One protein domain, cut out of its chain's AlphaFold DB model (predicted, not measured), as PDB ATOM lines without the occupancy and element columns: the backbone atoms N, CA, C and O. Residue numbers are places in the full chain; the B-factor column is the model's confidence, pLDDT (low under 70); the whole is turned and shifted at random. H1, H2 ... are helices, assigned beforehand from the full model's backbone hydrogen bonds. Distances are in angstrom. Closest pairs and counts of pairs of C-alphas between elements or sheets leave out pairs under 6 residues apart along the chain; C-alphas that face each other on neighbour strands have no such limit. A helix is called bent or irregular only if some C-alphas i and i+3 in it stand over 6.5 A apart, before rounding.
ATOM      1  N   ALA A   4      -8.012  74.166  20.406       51.00
ATOM      2  CA  ALA A   4      -7.946  75.561  19.963       51.00
ATOM      3  C   ALA A   4      -7.866  75.712  18.430       51.00
ATOM      4  O   ALA A   4      -8.478  76.618  17.875       51.00
ATOM      5  N   SER A   5      -7.170  74.808  17.731       53.72
ATOM      6  CA  SER A   5      -7.028  74.878  16.266       53.72
ATOM      7  C   SER A   5      -8.300  74.470  15.518       53.72
ATOM      8  O   SER A   5      -8.580  75.024  14.457       53.72
ATOM      9  N   ALA A   6      -9.095  73.546  16.072       56.03
ATOM     10  CA  ALA A   6     -10.371  73.142  15.478       56.03
ATOM     11  C   ALA A   6     -11.412  74.274  15.565       56.03
ATOM     12  O   ALA A   6     -12.030  74.616  14.558       56.03
ATOM     13  N   GLY A   7     -11.524  74.928  16.731       62.03
ATOM     14  CA  GLY A   7     -12.421  76.077  16.919       62.03
ATOM     15  C   GLY A   7     -12.022  77.311  16.099       62.03
ATOM     16  O   GLY A   7     -12.884  78.038  15.611       62.03
ATOM     17  N   GLN A   8     -10.721  77.528  15.870       69.69
ATOM     18  CA  GLN A   8     -10.233  78.604  14.998       69.69
ATOM     19  C   GLN A   8     -10.642  78.405  13.532       69.69
ATOM     20  O   GLN A   8     -11.061  79.365  12.884       69.69
ATOM     21  N   GLY A   9     -10.552  77.175  13.013       82.69
ATOM     22  CA  GLY A   9     -10.969  76.865  11.642       82.69
ATOM     23  C   GLY A   9     -12.477  77.023  11.436       82.69
ATOM     24  O   GLY A   9     -12.914  77.610  10.446       82.69
ATOM     25  N   GLU A  10     -13.282  76.569  12.399       84.44
ATOM     26  CA  GLU A  10     -14.740  76.734  12.380       84.44
ATOM     27  C   GLU A  10     -15.142  78.218  12.375       84.44
ATOM     28  O   GLU A  10     -15.882  78.657  11.491       84.44
ATOM     29  N   GLN A  11     -14.574  79.022  13.283       88.50
ATOM     30  CA  GLN A  11     -14.833  80.463  13.345       88.50
ATOM     31  C   GLN A  11     -14.442  81.181  12.045       88.50
ATOM     32  O   GLN A  11     -15.158  82.075  11.591       88.50
ATOM     33  N   GLN A  12     -13.319  80.809  11.420       90.62
ATOM     34  CA  GLN A  12     -12.907  81.379  10.134       90.62
ATOM     35  C   GLN A  12     -13.917  81.076   9.023       90.62
ATOM     36  O   GLN A  12     -14.262  81.974   8.252       90.62
ATOM     37  N   ASN A  13     -14.440  79.851   8.976       91.94
ATOM     38  CA  ASN A  13     -15.452  79.455   8.001       91.94
ATOM     39  C   ASN A  13     -16.790  80.175   8.237       91.94
ATOM     40  O   ASN A  13     -17.401  80.660   7.285       91.94
ATOM     41  N   ILE A  14     -17.216  80.328   9.494       93.62
ATOM     42  CA  ILE A  14     -18.414  81.105   9.855       93.62
ATOM     43  C   ILE A  14     -18.240  82.576   9.456       93.62
ATOM     44  O   ILE A  14     -19.116  83.149   8.807       93.62
ATOM     45  N   ASN A  15     -17.084  83.176   9.754       92.00
ATOM     46  CA  ASN A  15     -16.763  84.547   9.354       92.00
ATOM     47  C   ASN A  15     -16.764  84.714   7.828       92.00
ATOM     48  O   ASN A  15     -17.214  85.739   7.314       92.00
ATOM     49  N   PHE A  16     -16.276  83.715   7.092       92.69
ATOM     50  CA  PHE A  16     -16.333  83.704   5.634       92.69
ATOM     51  C   PHE A  16     -17.781  83.710   5.124       92.69
ATOM     52  O   PHE A  16     -18.110  84.526   4.261       92.69
ATOM     53  N   LEU A  17     -18.662  82.877   5.691       94.12
ATOM     54  CA  LEU A  17     -20.093  82.879   5.359       94.12
ATOM     55  C   LEU A  17     -20.768  84.213   5.710       94.12
ATOM     56  O   LEU A  17     -21.532  84.742   4.904       94.12
ATOM     57  N   ALA A  18     -20.444  84.803   6.864       92.62
ATOM     58  CA  ALA A  18     -20.989  86.092   7.295       92.62
ATOM     59  C   ALA A  18     -20.622  87.251   6.354       92.62
ATOM     60  O   ALA A  18     -21.427  88.160   6.149       92.62
ATOM     61  N   ARG A  19     -19.440  87.195   5.728       93.88
ATOM     62  CA  ARG A  19     -18.979  88.188   4.742       93.88
ATOM     63  C   ARG A  19     -19.572  88.002   3.344       93.88
ATOM     64  O   ARG A  19     -19.404  88.884   2.503       93.88
ATOM     65  N   MET A  20     -20.240  86.883   3.054       95.62
ATOM     66  CA  MET A  20     -20.910  86.703   1.761       95.62
ATOM     67  C   MET A  20     -22.070  87.685   1.597       95.62
ATOM     68  O   MET A  20     -22.680  88.108   2.572       95.62
ATOM     69  N   SER A  21     -22.443  88.004   0.356       96.44
ATOM     70  CA  SER A  21     -23.733  88.654   0.107       96.44
ATOM     71  C   SER A  21     -24.887  87.707   0.447       96.44
ATOM     72  O   SER A  21     -24.753  86.488   0.323       96.44
ATOM     73  N   ASP A  22     -26.039  88.260   0.828       95.75
ATOM     74  CA  ASP A  22     -27.231  87.476   1.186       95.75
ATOM     75  C   ASP A  22     -27.651  86.545   0.045       95.75
ATOM     76  O   ASP A  22     -27.922  85.368   0.262       95.75
ATOM     77  N   ALA A  23     -27.612  87.041  -1.196       97.00
ATOM     78  CA  ALA A  23     -27.915  86.246  -2.382       97.00
ATOM     79  C   ALA A  23     -26.972  85.042  -2.535       97.00
ATOM     80  O   ALA A  23     -27.417  83.936  -2.852       97.00
ATOM     81  N   ARG A  24     -25.669  85.231  -2.282       96.44
ATOM     82  CA  ARG A  24     -24.679  84.153  -2.382       96.44
ATOM     83  C   ARG A  24     -24.847  83.139  -1.253       96.44
ATOM     84  O   ARG A  24     -24.812  81.941  -1.525       96.44
ATOM     85  N   LEU A  25     -25.071  83.606  -0.025       97.12
ATOM     86  CA  LEU A  25     -25.284  82.738   1.131       97.12
ATOM     87  C   LEU A  25     -26.565  81.908   0.980       97.12
ATOM     88  O   LEU A  25     -26.528  80.693   1.149       97.12
ATOM     89  N   ASN A  26     -27.671  82.535   0.572       97.69
ATOM     90  CA  ASN A  26     -28.939  81.848   0.327       97.69
ATOM     91  C   ASN A  26     -28.834  80.854  -0.837       97.69
ATOM     92  O   ASN A  26     -29.406  79.769  -0.770       97.69
ATOM     93  N   SER A  27     -28.071  81.179  -1.886       96.69
ATOM     94  CA  SER A  27     -27.793  80.237  -2.976       96.69
ATOM     95  C   SER A  27     -27.018  79.012  -2.477       96.69
ATOM     96  O   SER A  27     -27.415  77.880  -2.754       96.69
ATOM     97  N   ALA A  28     -25.970  79.214  -1.672       96.31
ATOM     98  CA  ALA A  28     -25.212  78.123  -1.059       96.31
ATOM     99  C   ALA A  28     -26.079  77.263  -0.126       96.31
ATOM    100  O   ALA A  28     -26.050  76.037  -0.220       96.31
ATOM    101  N   ALA A  29     -26.902  77.891   0.716       97.94
ATOM    102  CA  ALA A  29     -27.824  77.204   1.615       97.94
ATOM    103  C   ALA A  29     -28.879  76.390   0.851       97.94
ATOM    104  O   ALA A  29     -29.132  75.231   1.183       97.94
ATOM    105  N   ARG A  30     -29.443  76.953  -0.226       98.06
ATOM    106  CA  ARG A  30     -30.365  76.243  -1.118       98.06
ATOM    107  C   ARG A  30     -29.698  75.036  -1.765       98.06
ATOM    108  O   ARG A  30     -30.265  73.949  -1.715       98.06
ATOM    109  N   MET A  31     -28.504  75.219  -2.337       96.56
ATOM    110  CA  MET A  31     -27.743  74.122  -2.938       96.56
ATOM    111  C   MET A  31     -27.496  73.014  -1.920       96.56
ATOM    112  O   MET A  31     -27.711  71.857  -2.254       96.56
ATOM    113  N   ALA A  32     -27.115  73.354  -0.685       97.00
ATOM    114  CA  ALA A  32     -26.932  72.378   0.383       97.00
ATOM    115  C   ALA A  32     -28.228  71.645   0.741       97.00
ATOM    116  O   ALA A  32     -28.204  70.427   0.906       97.00
ATOM    117  N   GLY A  33     -29.354  72.354   0.813       96.88
ATOM    118  CA  GLY A  33     -30.656  71.744   1.073       96.88
ATOM    119  C   GLY A  33     -31.041  70.757  -0.025       96.88
ATOM    120  O   GLY A  33     -31.318  69.595   0.270       96.88
ATOM    121  N   ASP A  34     -30.968  71.180  -1.293       95.69
ATOM    122  CA  ASP A  34     -31.219  70.299  -2.437       95.69
ATOM    123  C   ASP A  34     -30.274  69.077  -2.406       95.69
ATOM    124  O   ASP A  34     -30.728  67.945  -2.553       95.69
ATOM    125  N   LEU A  35     -28.977  69.271  -2.141       94.88
ATOM    126  CA  LEU A  35     -27.977  68.200  -2.087       94.88
ATOM    127  C   LEU A  35     -28.256  67.160  -0.997       94.88
ATOM    128  O   LEU A  35     -28.229  65.953  -1.257       94.88
ATOM    129  N   VAL A  36     -28.532  67.619   0.225       94.25
ATOM    130  CA  VAL A  36     -28.829  66.739   1.364       94.25
ATOM    131  C   VAL A  36     -30.152  66.005   1.133       94.25
ATOM    132  O   VAL A  36     -30.216  64.792   1.334       94.25
ATOM    133  N   GLY A  37     -31.184  66.700   0.646       94.81
ATOM    134  CA  GLY A  37     -32.492  66.101   0.369       94.81
ATOM    135  C   GLY A  37     -32.439  65.067  -0.758       94.81
ATOM    136  O   GLY A  37     -32.950  63.957  -0.613       94.81
ATOM    137  N   VAL A  38     -31.742  65.372  -1.859       94.00
ATOM    138  CA  VAL A  38     -31.532  64.421  -2.963       94.00
ATOM    139  C   VAL A  38     -30.761  63.196  -2.486       94.00
ATOM    140  O   VAL A  38     -31.132  62.083  -2.843       94.00
ATOM    141  N   ARG A  39     -29.726  63.354  -1.654       91.94
ATOM    142  CA  ARG A  39     -28.950  62.223  -1.115       91.94
ATOM    143  C   ARG A  39     -29.780  61.250  -0.283       91.94
ATOM    144  O   ARG A  39     -29.475  60.062  -0.321       91.94
ATOM    145  N   GLN A  40     -30.808  61.722   0.427       91.12
ATOM    146  CA  GLN A  40     -31.719  60.838   1.167       91.12
ATOM    147  C   GLN A  40     -32.516  59.922   0.232       91.12
ATOM    148  O   GLN A  40     -32.703  58.747   0.530       91.12
ATOM    149  N   ARG A  41     -32.938  60.438  -0.927       92.81
ATOM    150  CA  ARG A  41     -33.663  59.664  -1.949       92.81
ATOM    151  C   ARG A  41     -32.752  58.855  -2.872       92.81
ATOM    152  O   ARG A  41     -33.134  57.790  -3.343       92.81
ATOM    153  N   CYS A  42     -31.569  59.383  -3.164       92.44
ATOM    154  CA  CYS A  42     -30.640  58.894  -4.177       92.44
ATOM    155  C   CYS A  42     -29.285  58.533  -3.545       92.44
ATOM    156  O   CYS A  42     -28.272  59.171  -3.852       92.44
ATOM    157  N   PRO A  43     -29.215  57.498  -2.684       89.69
ATOM    158  CA  PRO A  43     -28.004  57.169  -1.923       89.69
ATOM    159  C   PRO A  43     -26.813  56.761  -2.806       89.69
ATOM    160  O   PRO A  43     -25.660  56.887  -2.382       89.69
ATOM    161  N   ALA A  44     -27.077  56.319  -4.041       91.50
ATOM    162  CA  ALA A  44     -26.060  55.969  -5.030       91.50
ATOM    163  C   ALA A  44     -25.331  57.189  -5.625       91.50
ATOM    164  O   ALA A  44     -24.199  57.044  -6.084       91.50
ATOM    165  N   LEU A  45     -25.934  58.387  -5.601       90.62
ATOM    166  CA  LEU A  45     -25.261  59.607  -6.048       90.62
ATOM    167  C   LEU A  45     -24.190  59.984  -5.034       90.62
ATOM    168  O   LEU A  45     -24.502  60.375  -3.906       90.62
ATOM    169  N   ARG A  46     -22.921  59.863  -5.417       91.19
ATOM    170  CA  ARG A  46     -21.807  60.191  -4.527       91.19
ATOM    171  C   ARG A  46     -21.426  61.657  -4.703       91.19
ATOM    172  O   ARG A  46     -21.258  62.085  -5.840       91.19
ATOM    173  N   PRO A  47     -21.281  62.430  -3.619       91.69
ATOM    174  CA  PRO A  47     -20.810  63.804  -3.716       91.69
ATOM    175  C   PRO A  47     -19.356  63.839  -4.219       91.69
ATOM    176  O   PRO A  47     -18.549  62.977  -3.858       91.69
ATOM    177  N   THR A  48     -19.017  64.843  -5.024       94.19
ATOM    178  CA  THR A  48     -17.617  65.229  -5.283       94.19
ATOM    179  C   THR A  48     -17.039  65.968  -4.070       94.19
ATOM    180  O   THR A  48     -17.757  66.218  -3.101       94.19
ATOM    181  N   GLU A  49     -15.758  66.349  -4.101       92.31
ATOM    182  CA  GLU A  49     -15.185  67.203  -3.046       92.31
ATOM    183  C   GLU A  49     -15.914  68.552  -2.942       92.31
ATOM    184  O   GLU A  49     -16.268  68.970  -1.841       92.31
ATOM    185  N   ASP A  50     -16.277  69.159  -4.077       90.19
ATOM    186  CA  ASP A  50     -17.116  70.363  -4.104       90.19
ATOM    187  C   ASP A  50     -18.490  70.104  -3.461       90.19
ATOM    188  O   ASP A  50     -18.978  70.907  -2.667       90.19
ATOM    189  N   GLY A  51     -19.109  68.953  -3.751       92.25
ATOM    190  CA  GLY A  51     -20.375  68.551  -3.131       92.25
ATOM    191  C   GLY A  51     -20.269  68.374  -1.614       92.25
ATOM    192  O   GLY A  51     -21.155  68.805  -0.877       92.25
ATOM    193  N   LYS A  52     -19.164  67.794  -1.129       91.94
ATOM    194  CA  LYS A  52     -18.892  67.659   0.311       91.94
ATOM    195  C   LYS A  52     -18.688  69.013   0.980       91.94
ATOM    196  O   LYS A  52     -19.203  69.214   2.076       91.94
ATOM    197  N   ALA A  53     -18.000  69.949   0.324       91.25
ATOM    198  CA  ALA A  53     -17.830  71.304   0.844       91.25
ATOM    199  C   ALA A  53     -19.185  72.010   1.037       91.25
ATOM    200  O   ALA A  53     -19.399  72.679   2.045       91.25
ATOM    201  N   ILE A  54     -20.139  71.793   0.125       94.50
ATOM    202  CA  ILE A  54     -21.500  72.326   0.264       94.50
ATOM    203  C   ILE A  54     -22.248  71.715   1.466       94.50
ATOM    204  O   ILE A  54     -23.015  72.426   2.113       94.50
ATOM    205  N   PHE A  55     -22.002  70.454   1.844       91.88
ATOM    206  CA  PHE A  55     -22.613  69.869   3.051       91.88
ATOM    207  C   PHE A  55     -22.171  70.526   4.360       91.88
ATOM    208  O   PHE A  55     -22.902  70.440   5.346       91.88
ATOM    209  N   ALA A  56     -21.019  71.200   4.386       93.00
ATOM    210  CA  ALA A  56     -20.575  71.930   5.570       93.00
ATOM    211  C   ALA A  56     -21.382  73.220   5.803       93.00
ATOM    212  O   ALA A  56     -21.477  73.683   6.935       93.00
ATOM    213  N   VAL A  57     -21.995  73.790   4.756       95.56
ATOM    214  CA  VAL A  57     -22.756  75.049   4.836       95.56
ATOM    215  C   VAL A  57     -23.843  75.024   5.918       95.56
ATOM    216  O   VAL A  57     -23.817  75.920   6.757       95.56
ATOM    217  N   PRO A  58     -24.779  74.050   5.967       96.56
ATOM    218  CA  PRO A  58     -25.801  74.030   7.010       96.56
ATOM    219  C   PRO A  58     -25.195  73.920   8.408       96.56
ATOM    220  O   PRO A  58     -25.631  74.645   9.290       96.56
ATOM    221  N   VAL A  59     -24.160  73.094   8.605       95.25
ATOM    222  CA  VAL A  59     -23.487  72.953   9.909       95.25
ATOM    223  C   VAL A  59     -22.946  74.301  10.382       95.25
ATOM    224  O   VAL A  59     -23.287  74.747  11.468       95.25
ATOM    225  N   LEU A  60     -22.205  75.006   9.524       95.69
ATOM    226  CA  LEU A  60     -21.646  76.322   9.841       95.69
ATOM    227  C   LEU A  60     -22.727  77.389  10.071       95.69
ATOM    228  O   LEU A  60     -22.531  78.295  10.878       95.69
ATOM    229  N   LEU A  61     -23.860  77.309   9.366       97.00
ATOM    230  CA  LEU A  61     -24.995  78.203   9.593       97.00
ATOM    231  C   LEU A  61     -25.626  77.965  10.972       97.00
ATOM    232  O   LEU A  61     -25.853  78.921  11.713       97.00
ATOM    233  N   TYR A  62     -25.889  76.707  11.327       96.31
ATOM    234  CA  TYR A  62     -26.438  76.350  12.634       96.31
ATOM    235  C   TYR A  62     -25.464  76.691  13.761       96.31
ATOM    236  O   TYR A  62     -25.846  77.407  14.679       96.31
ATOM    237  N   ASP A  63     -24.196  76.299  13.643       95.06
ATOM    238  CA  ASP A  63     -23.157  76.628  14.622       95.06
ATOM    239  C   ASP A  63     -22.978  78.144  14.768       95.06
ATOM    240  O   ASP A  63     -22.945  78.664  15.883       95.06
ATOM    241  N   GLY A  64     -22.934  78.881  13.654       94.69
ATOM    242  CA  GLY A  64     -22.834  80.337  13.659       94.69
ATOM    243  C   GLY A  64     -23.973  81.015  14.414       94.69
ATOM    244  O   GLY A  64     -23.731  81.968  15.156       94.69
ATOM    245  N   ARG A  65     -25.201  80.507  14.253       95.25
ATOM    246  CA  ARG A  65     -26.392  80.984  14.964       95.25
ATOM    247  C   ARG A  65     -26.376  80.572  16.439       95.25
ATOM    248  O   ARG A  65     -26.486  81.441  17.300       95.25
ATOM    249  N   ASP A  66     -26.250  79.278  16.717       94.44
ATOM    250  CA  ASP A  66     -26.475  78.676  18.039       94.44
ATOM    251  C   ASP A  66     -25.351  78.993  19.024       94.44
ATOM    252  O   ASP A  66     -25.596  79.179  20.214       94.44
ATOM    253  N   LYS A  67     -24.115  79.110  18.531       93.50
ATOM    254  CA  LYS A  67     -22.947  79.484  19.338       93.50
ATOM    255  C   LYS A  67     -22.688  80.997  19.330       93.50
ATOM    256  O   LYS A  67     -21.677  81.435  19.869       93.50
ATOM    257  N   HIS A  68     -23.569  81.795  18.715       91.12
ATOM    258  CA  HIS A  68     -23.434  83.253  18.589       91.12
ATOM    259  C   HIS A  68     -22.111  83.710  17.943       91.12
ATOM    260  O   HIS A  68     -21.529  84.722  18.328       91.12
ATOM    261  N   LEU A  69     -21.630  82.963  16.946       91.12
ATOM    262  CA  LEU A  69     -20.336  83.204  16.293       91.12
ATOM    263  C   LEU A  69     -20.438  84.104  15.056       91.12
ATOM    264  O   LEU A  69     -19.413  84.511  14.511       91.12
ATOM    265  N   THR A  70     -21.654  84.413  14.600       89.31
ATOM    266  CA  THR A  70     -21.900  85.355  13.501       89.31
ATOM    267  C   THR A  70     -22.242  86.756  14.024       89.31
ATOM    268  O   THR A  70     -23.050  86.882  14.946       89.31
ATOM    269  N   PRO A  71     -21.702  87.832  13.419       85.94
ATOM    270  CA  PRO A  71     -22.110  89.200  13.742       85.94
ATOM    271  C   PRO A  71     -23.510  89.556  13.209       85.94
ATOM    272  O   PRO A  71     -24.085  90.549  13.642       85.94
ATOM    273  N   ASP A  72     -24.066  88.767  12.280       89.38
ATOM    274  CA  ASP A  72     -25.406  88.973  11.717       89.38
ATOM    275  C   ASP A  72     -26.254  87.688  11.826       89.38
ATOM    276  O   ASP A  72     -26.278  86.854  10.908       89.38
ATOM    277  N   PRO A  73     -26.962  87.497  12.953       91.62
ATOM    278  CA  PRO A  73     -27.787  86.311  13.168       91.62
ATOM    279  C   PRO A  73     -29.029  86.278  12.269       91.62
ATOM    280  O   PRO A  73     -29.511  85.199  11.928       91.62
ATOM    281  N   ARG A  74     -29.553  87.436  11.838       94.69
ATOM    282  CA  ARG A  74     -30.747  87.494  10.974       94.69
ATOM    283  C   ARG A  74     -30.443  86.916   9.599       94.69
ATOM    284  O   ARG A  74     -31.220  86.113   9.084       94.69
ATOM    285  N   LYS A  75     -29.286  87.267   9.044       95.25
ATOM    286  CA  LYS A  75     -28.781  86.708   7.790       95.25
ATOM    287  C   LYS A  75     -28.636  85.189   7.845       95.25
ATOM    288  O   LYS A  75     -29.069  84.498   6.924       95.25
ATOM    289  N   PHE A  76     -28.078  84.665   8.935       97.31
ATOM    290  CA  PHE A  76     -27.930  83.221   9.126       97.31
ATOM    291  C   PHE A  76     -29.290  82.527   9.251       97.31
ATOM    292  O   PHE A  76     -29.504  81.512   8.595       97.31
ATOM    293  N   ASN A  77     -30.247  83.108   9.982       97.81
ATOM    294  CA  ASN A  77     -31.610  82.573  10.074       97.81
ATOM    295  C   ASN A  77     -32.304  82.490   8.706       97.81
ATOM    296  O   ASN A  77     -32.916  81.472   8.388       97.81
ATOM    297  N   MET A  78     -32.179  83.519   7.859       97.81
ATOM    298  CA  MET A  78     -32.740  83.486   6.500       97.81
ATOM    299  C   MET A  78     -32.113  82.383   5.636       97.81
ATOM    300  O   MET A  78     -32.822  81.677   4.910       97.81
ATOM    301  N   ALA A  79     -30.794  82.208   5.730       98.19
ATOM    302  CA  ALA A  79     -30.092  81.146   5.020       98.19
ATOM    303  C   ALA A  79     -30.502  79.756   5.530       98.19
ATOM    304  O   ALA A  79     -30.752  78.867   4.718       98.19
ATOM    305  N   ILE A  80     -30.661  79.580   6.845       98.50
ATOM    306  CA  ILE A  80     -31.162  78.338   7.455       98.50
ATOM    307  C   ILE A  80     -32.561  78.009   6.929       98.50
ATOM    308  O   ILE A  80     -32.766  76.914   6.415       98.50
ATOM    309  N   HIS A  81     -33.493  78.963   6.935       98.31
ATOM    310  CA  HIS A  81     -34.832  78.736   6.381       98.31
ATOM    311  C   HIS A  81     -34.807  78.396   4.884       98.31
ATOM    312  O   HIS A  81     -35.584  77.564   4.409       98.31
ATOM    313  N   THR A  82     -33.891  79.007   4.129       98.50
ATOM    314  CA  THR A  82     -33.681  78.676   2.713       98.50
ATOM    315  C   THR A  82     -33.204  77.232   2.546       98.50
ATOM    316  O   THR A  82     -33.719  76.513   1.686       98.50
ATOM    317  N   TYR A  83     -32.255  76.800   3.380       98.50
ATOM    318  CA  TYR A  83     -31.780  75.421   3.436       98.50
ATOM    319  C   TYR A  83     -32.912  74.446   3.786       98.50
ATOM    320  O   TYR A  83     -33.144  73.505   3.030       98.50
ATOM    321  N   GLU A  84     -33.649  74.686   4.875       98.19
ATOM    322  CA  GLU A  84     -34.723  73.808   5.360       98.19
ATOM    323  C   GLU A  84     -35.806  73.607   4.296       98.19
ATOM    324  O   GLU A  84     -36.217  72.480   4.013       98.19
ATOM    325  N   ARG A  85     -36.226  74.700   3.644       98.12
ATOM    326  CA  ARG A  85     -37.213  74.647   2.562       98.12
ATOM    327  C   ARG A  85     -36.701  73.836   1.375       98.12
ATOM    328  O   ARG A  85     -37.439  73.008   0.842       98.12
ATOM    329  N   ALA A  86     -35.462  74.078   0.946       97.44
ATOM    330  CA  ALA A  86     -34.868  73.364  -0.179       97.44
ATOM    331  C   ALA A  86     -34.702  71.870   0.129       97.44
ATOM    332  O   ALA A  86     -35.065  71.033  -0.696       97.44
ATOM    333  N   PHE A  87     -34.247  71.544   1.339       97.25
ATOM    334  CA  PHE A  87     -34.144  70.181   1.843       97.25
ATOM    335  C   PHE A  87     -35.491  69.456   1.807       97.25
ATOM    336  O   PHE A  87     -35.598  68.409   1.167       97.25
ATOM    337  N   ALA A  88     -36.529  70.035   2.418       96.56
ATOM    338  CA  ALA A  88     -37.856  69.427   2.464       96.56
ATOM    339  C   ALA A  88     -38.422  69.195   1.055       96.56
ATOM    340  O   ALA A  88     -38.919  68.111   0.747       96.56
ATOM    341  N   MET A  89     -38.280  70.186   0.167       95.62
ATOM    342  CA  MET A  89     -38.708  70.055  -1.225       95.62
ATOM    343  C   MET A  89     -37.944  68.952  -1.956       95.62
ATOM    344  O   MET A  89     -38.559  68.143  -2.643       95.62
ATOM    345  N   ALA A  90     -36.619  68.907  -1.833       94.31
ATOM    346  CA  ALA A  90     -35.790  67.931  -2.529       94.31
ATOM    347  C   ALA A  90     -36.009  66.501  -2.024       94.31
ATOM    348  O   ALA A  90     -36.069  65.581  -2.838       94.31
ATOM    349  N   ALA A  91     -36.199  66.322  -0.715       92.88
ATOM    350  CA  ALA A  91     -36.493  65.032  -0.096       92.88
ATOM    351  C   ALA A  91     -37.861  64.458  -0.515       92.88
ATOM    352  O   ALA A  91     -38.054  63.246  -0.466       92.88
ATOM    353  N   GLN A  92     -38.796  65.302  -0.967       91.75
ATOM    354  CA  GLN A  92     -40.148  64.897  -1.384       91.75
ATOM    355  C   GLN A  92     -40.367  64.922  -2.908       91.75
ATOM    356  O   GLN A  92     -41.365  64.402  -3.404       91.75
ATOM    357  N   ARG A  93     -39.457  65.528  -3.681       87.25
ATOM    358  CA  ARG A  93     -39.621  65.718  -5.131       87.25
ATOM    359  C   ARG A  93     -39.608  64.378  -5.877       87.25
ATOM    360  O   ARG A  93     -38.756  63.541  -5.623       87.25
ATOM    361  N   SER A  94     -40.474  64.202  -6.875       87.00
ATOM    362  CA  SER A  94     -40.572  62.968  -7.681       87.00
ATOM    363  C   SER A  94     -39.523  62.827  -8.796       87.00
ATOM    364  O   SER A  94     -39.478  61.802  -9.472       87.00
ATOM    365  N   ALA A  95     -38.665  63.831  -8.997       89.94
ATOM    366  CA  ALA A  95     -37.662  63.834 -10.062       89.94
ATOM    367  C   ALA A  95     -36.642  62.687  -9.921       89.94
ATOM    368  O   ALA A  95     -36.250  62.318  -8.812       89.94
ATOM    369  N   SER A  96     -36.181  62.147 -11.054       91.69
ATOM    370  CA  SER A  96     -35.199  61.056 -11.070       91.69
ATOM    371  C   SER A  96     -33.834  61.488 -10.518       91.69
ATOM    372  O   SER A  96     -33.442  62.653 -10.635       91.69
ATOM    373  N   CYS A  97     -33.056  60.539  -9.990       91.56
ATOM    374  CA  CYS A  97     -31.694  60.808  -9.520       91.56
ATOM    375  C   CYS A  97     -30.782  61.360 -10.631       91.56
ATOM    376  O   CYS A  97     -29.929  62.205 -10.373       91.56
ATOM    377  N   GLN A  98     -30.986  60.936 -11.880       91.31
ATOM    378  CA  GLN A  98     -30.234  61.455 -13.023       91.31
ATOM    379  C   GLN A  98     -30.580  62.923 -13.307       91.31
ATOM    380  O   GLN A  98     -29.683  63.736 -13.532       91.31
ATOM    381  N   SER A  99     -31.864  63.283 -13.229       91.50
ATOM    382  CA  SER A  99     -32.323  64.668 -13.371       91.50
ATOM    383  C   SER A  99     -31.801  65.563 -12.242       91.50
ATOM    384  O   SER A  99     -31.434  66.708 -12.490       91.50
ATOM    385  N   GLU A 100     -31.733  65.054 -11.011       90.69
ATOM    386  CA  GLU A 100     -31.170  65.798  -9.875       90.69
ATOM    387  C   GLU A 100     -29.653  65.988  -9.996       90.69
ATOM    388  O   GLU A 100     -29.152  67.094  -9.795       90.69
ATOM    389  N   ARG A 101     -28.920  64.954 -10.431       89.00
ATOM    390  CA  ARG A 101     -27.494  65.075 -10.765       89.00
ATOM    391  C   ARG A 101     -27.251  66.153 -11.823       89.00
ATOM    392  O   ARG A 101     -26.302  66.920 -11.697       89.00
ATOM    393  N   ALA A 102     -28.101  66.228 -12.847       91.00
ATOM    394  CA  ALA A 102     -27.947  67.183 -13.942       91.00
ATOM    395  C   ALA A 102     -28.111  68.653 -13.511       91.00
ATOM    396  O   ALA A 102     -27.540  69.529 -14.154       91.00
ATOM    397  N   LYS A 103     -28.834  68.939 -12.417       88.94
ATOM    398  CA  LYS A 103     -28.945  70.305 -11.866       88.94
ATOM    399  C   LYS A 103     -27.629  70.797 -11.271       88.94
ATOM    400  O   LYS A 103     -27.324  71.984 -11.353       88.94
ATOM    401  N   TYR A 104     -26.850  69.882 -10.699       87.62
ATOM    402  CA  TYR A 104     -25.576  70.172 -10.048       87.62
ATOM    403  C   TYR A 104     -24.484  69.203 -10.520       87.62
ATOM    404  O   TYR A 104     -23.965  68.412  -9.728       87.62
TER     405      TYR A 104
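AT A GLANCE: This is residues 4 to 104 of the 109 residues of an uncharacterized protein of Mesorhizobium sp. LSJC264A00 (UniProt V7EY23). Two long helices, H2 and H4, lie side by side and run the same way, and a third, H3, crosses them at a steep tilt, with one part on H2 and a later part on H4. H1 packs across H3 near its last turns, with residues 4 to 9 sticking out from the body, and the short H5 is found by the last residues of H2, at the other end of the body from H1. The printed part has 101 residues with five named helices, in the order H1, H2, H3, H4, H5, and no named strand; the class is all helix. The whole is compact, with a radius of gyration of the C-alphas of 14.0 A, and only just elongated, with spans of 41 by 27 by 20 A.

IN THESE COORDINATES: The longest helices by residues are H2, residues 22 to 41, and H4, residues 73 to 92, each of 20 residues and 28.7 A from first to last C-alpha. H2 begins at C-alpha 22, at (-27.231, 87.476, 1.186), and ends at C-alpha 41, at (-33.663, 59.664, -1.949). H3, residues 49 to 66, is 26.5 A long. It is only just irregular: C-alphas 55 and 58 are 6.6 A apart, and its line is a rough one. H1, residues 4 to 18, is 21.0 A long and begins at C-alpha 4, at (-7.946, 75.561, 19.963). H5, residues 97 to 103, is 10.2 A long and ends at C-alpha 103, at (-28.945, 70.305, -11.866). No helix is bent.

HOW THE PARTS SIT: H2 and H3 are the hub, touching three other helices each. H2 touches H4 with 51 pairs of C-alphas within 8 A, at a shallow tilt of 30 degrees, the same way; the closest C-alphas, those of Gly 33 and Phe 87, are 3.9 A apart. Residues 28 to 36 of H2 touch residues 51 to 58 of H3, at a steep tilt of 67 degrees, opposite ways, with the C-alphas of Ala 32 and Ile 54 closest at 5.4 A. H3 touches H4 with residues 58 to 65 alone, at a steep tilt of 50 degrees, opposite ways; the closest C-alphas are those of Arg 65 and Pro 73, 5.8 A apart. H3 touches H1 with residues 60 to 64 alone, about perpendicular at 88 degrees, and the C-alphas of Ile 14 and Leu 60 come closest, at 5.8 A. H1 is close to H2 but not clearly touching, with the C-alphas of Leu 17 and Leu 25 closest at 6.7 A. It is also close to H4 but not clearly touching, with those of Ala 18 and Phe 76 closest at 7.7 A. Residues 38 to 41 of H2 only just touch H5, with 3 pairs of C-alphas within 8 A, at a shallow tilt of 13 degrees, opposite ways; the closest are those of Val 38 and Glu 100, 7.1 A apart. H5 is apart from H1, H3 and H4. In H1, H4 and H5 every O i to N i+4 pair is within hydrogen-bond range; in H2 15 of 16 are, and in H3 10 of 14.

THE WHOLE: The C-alphas farthest apart are those of Ala 4 and Ser 94, 44.6 A. Residues 4 to 9, which belong to H1, stand free. The printed part has no cut. The links H1 to H2 and H4 to H5 are tight, those from H2 to H3 and H3 to H4 are short, and none is long. The mean pLDDT of the printed part is 91.8; residues 4 to 8 are under 70.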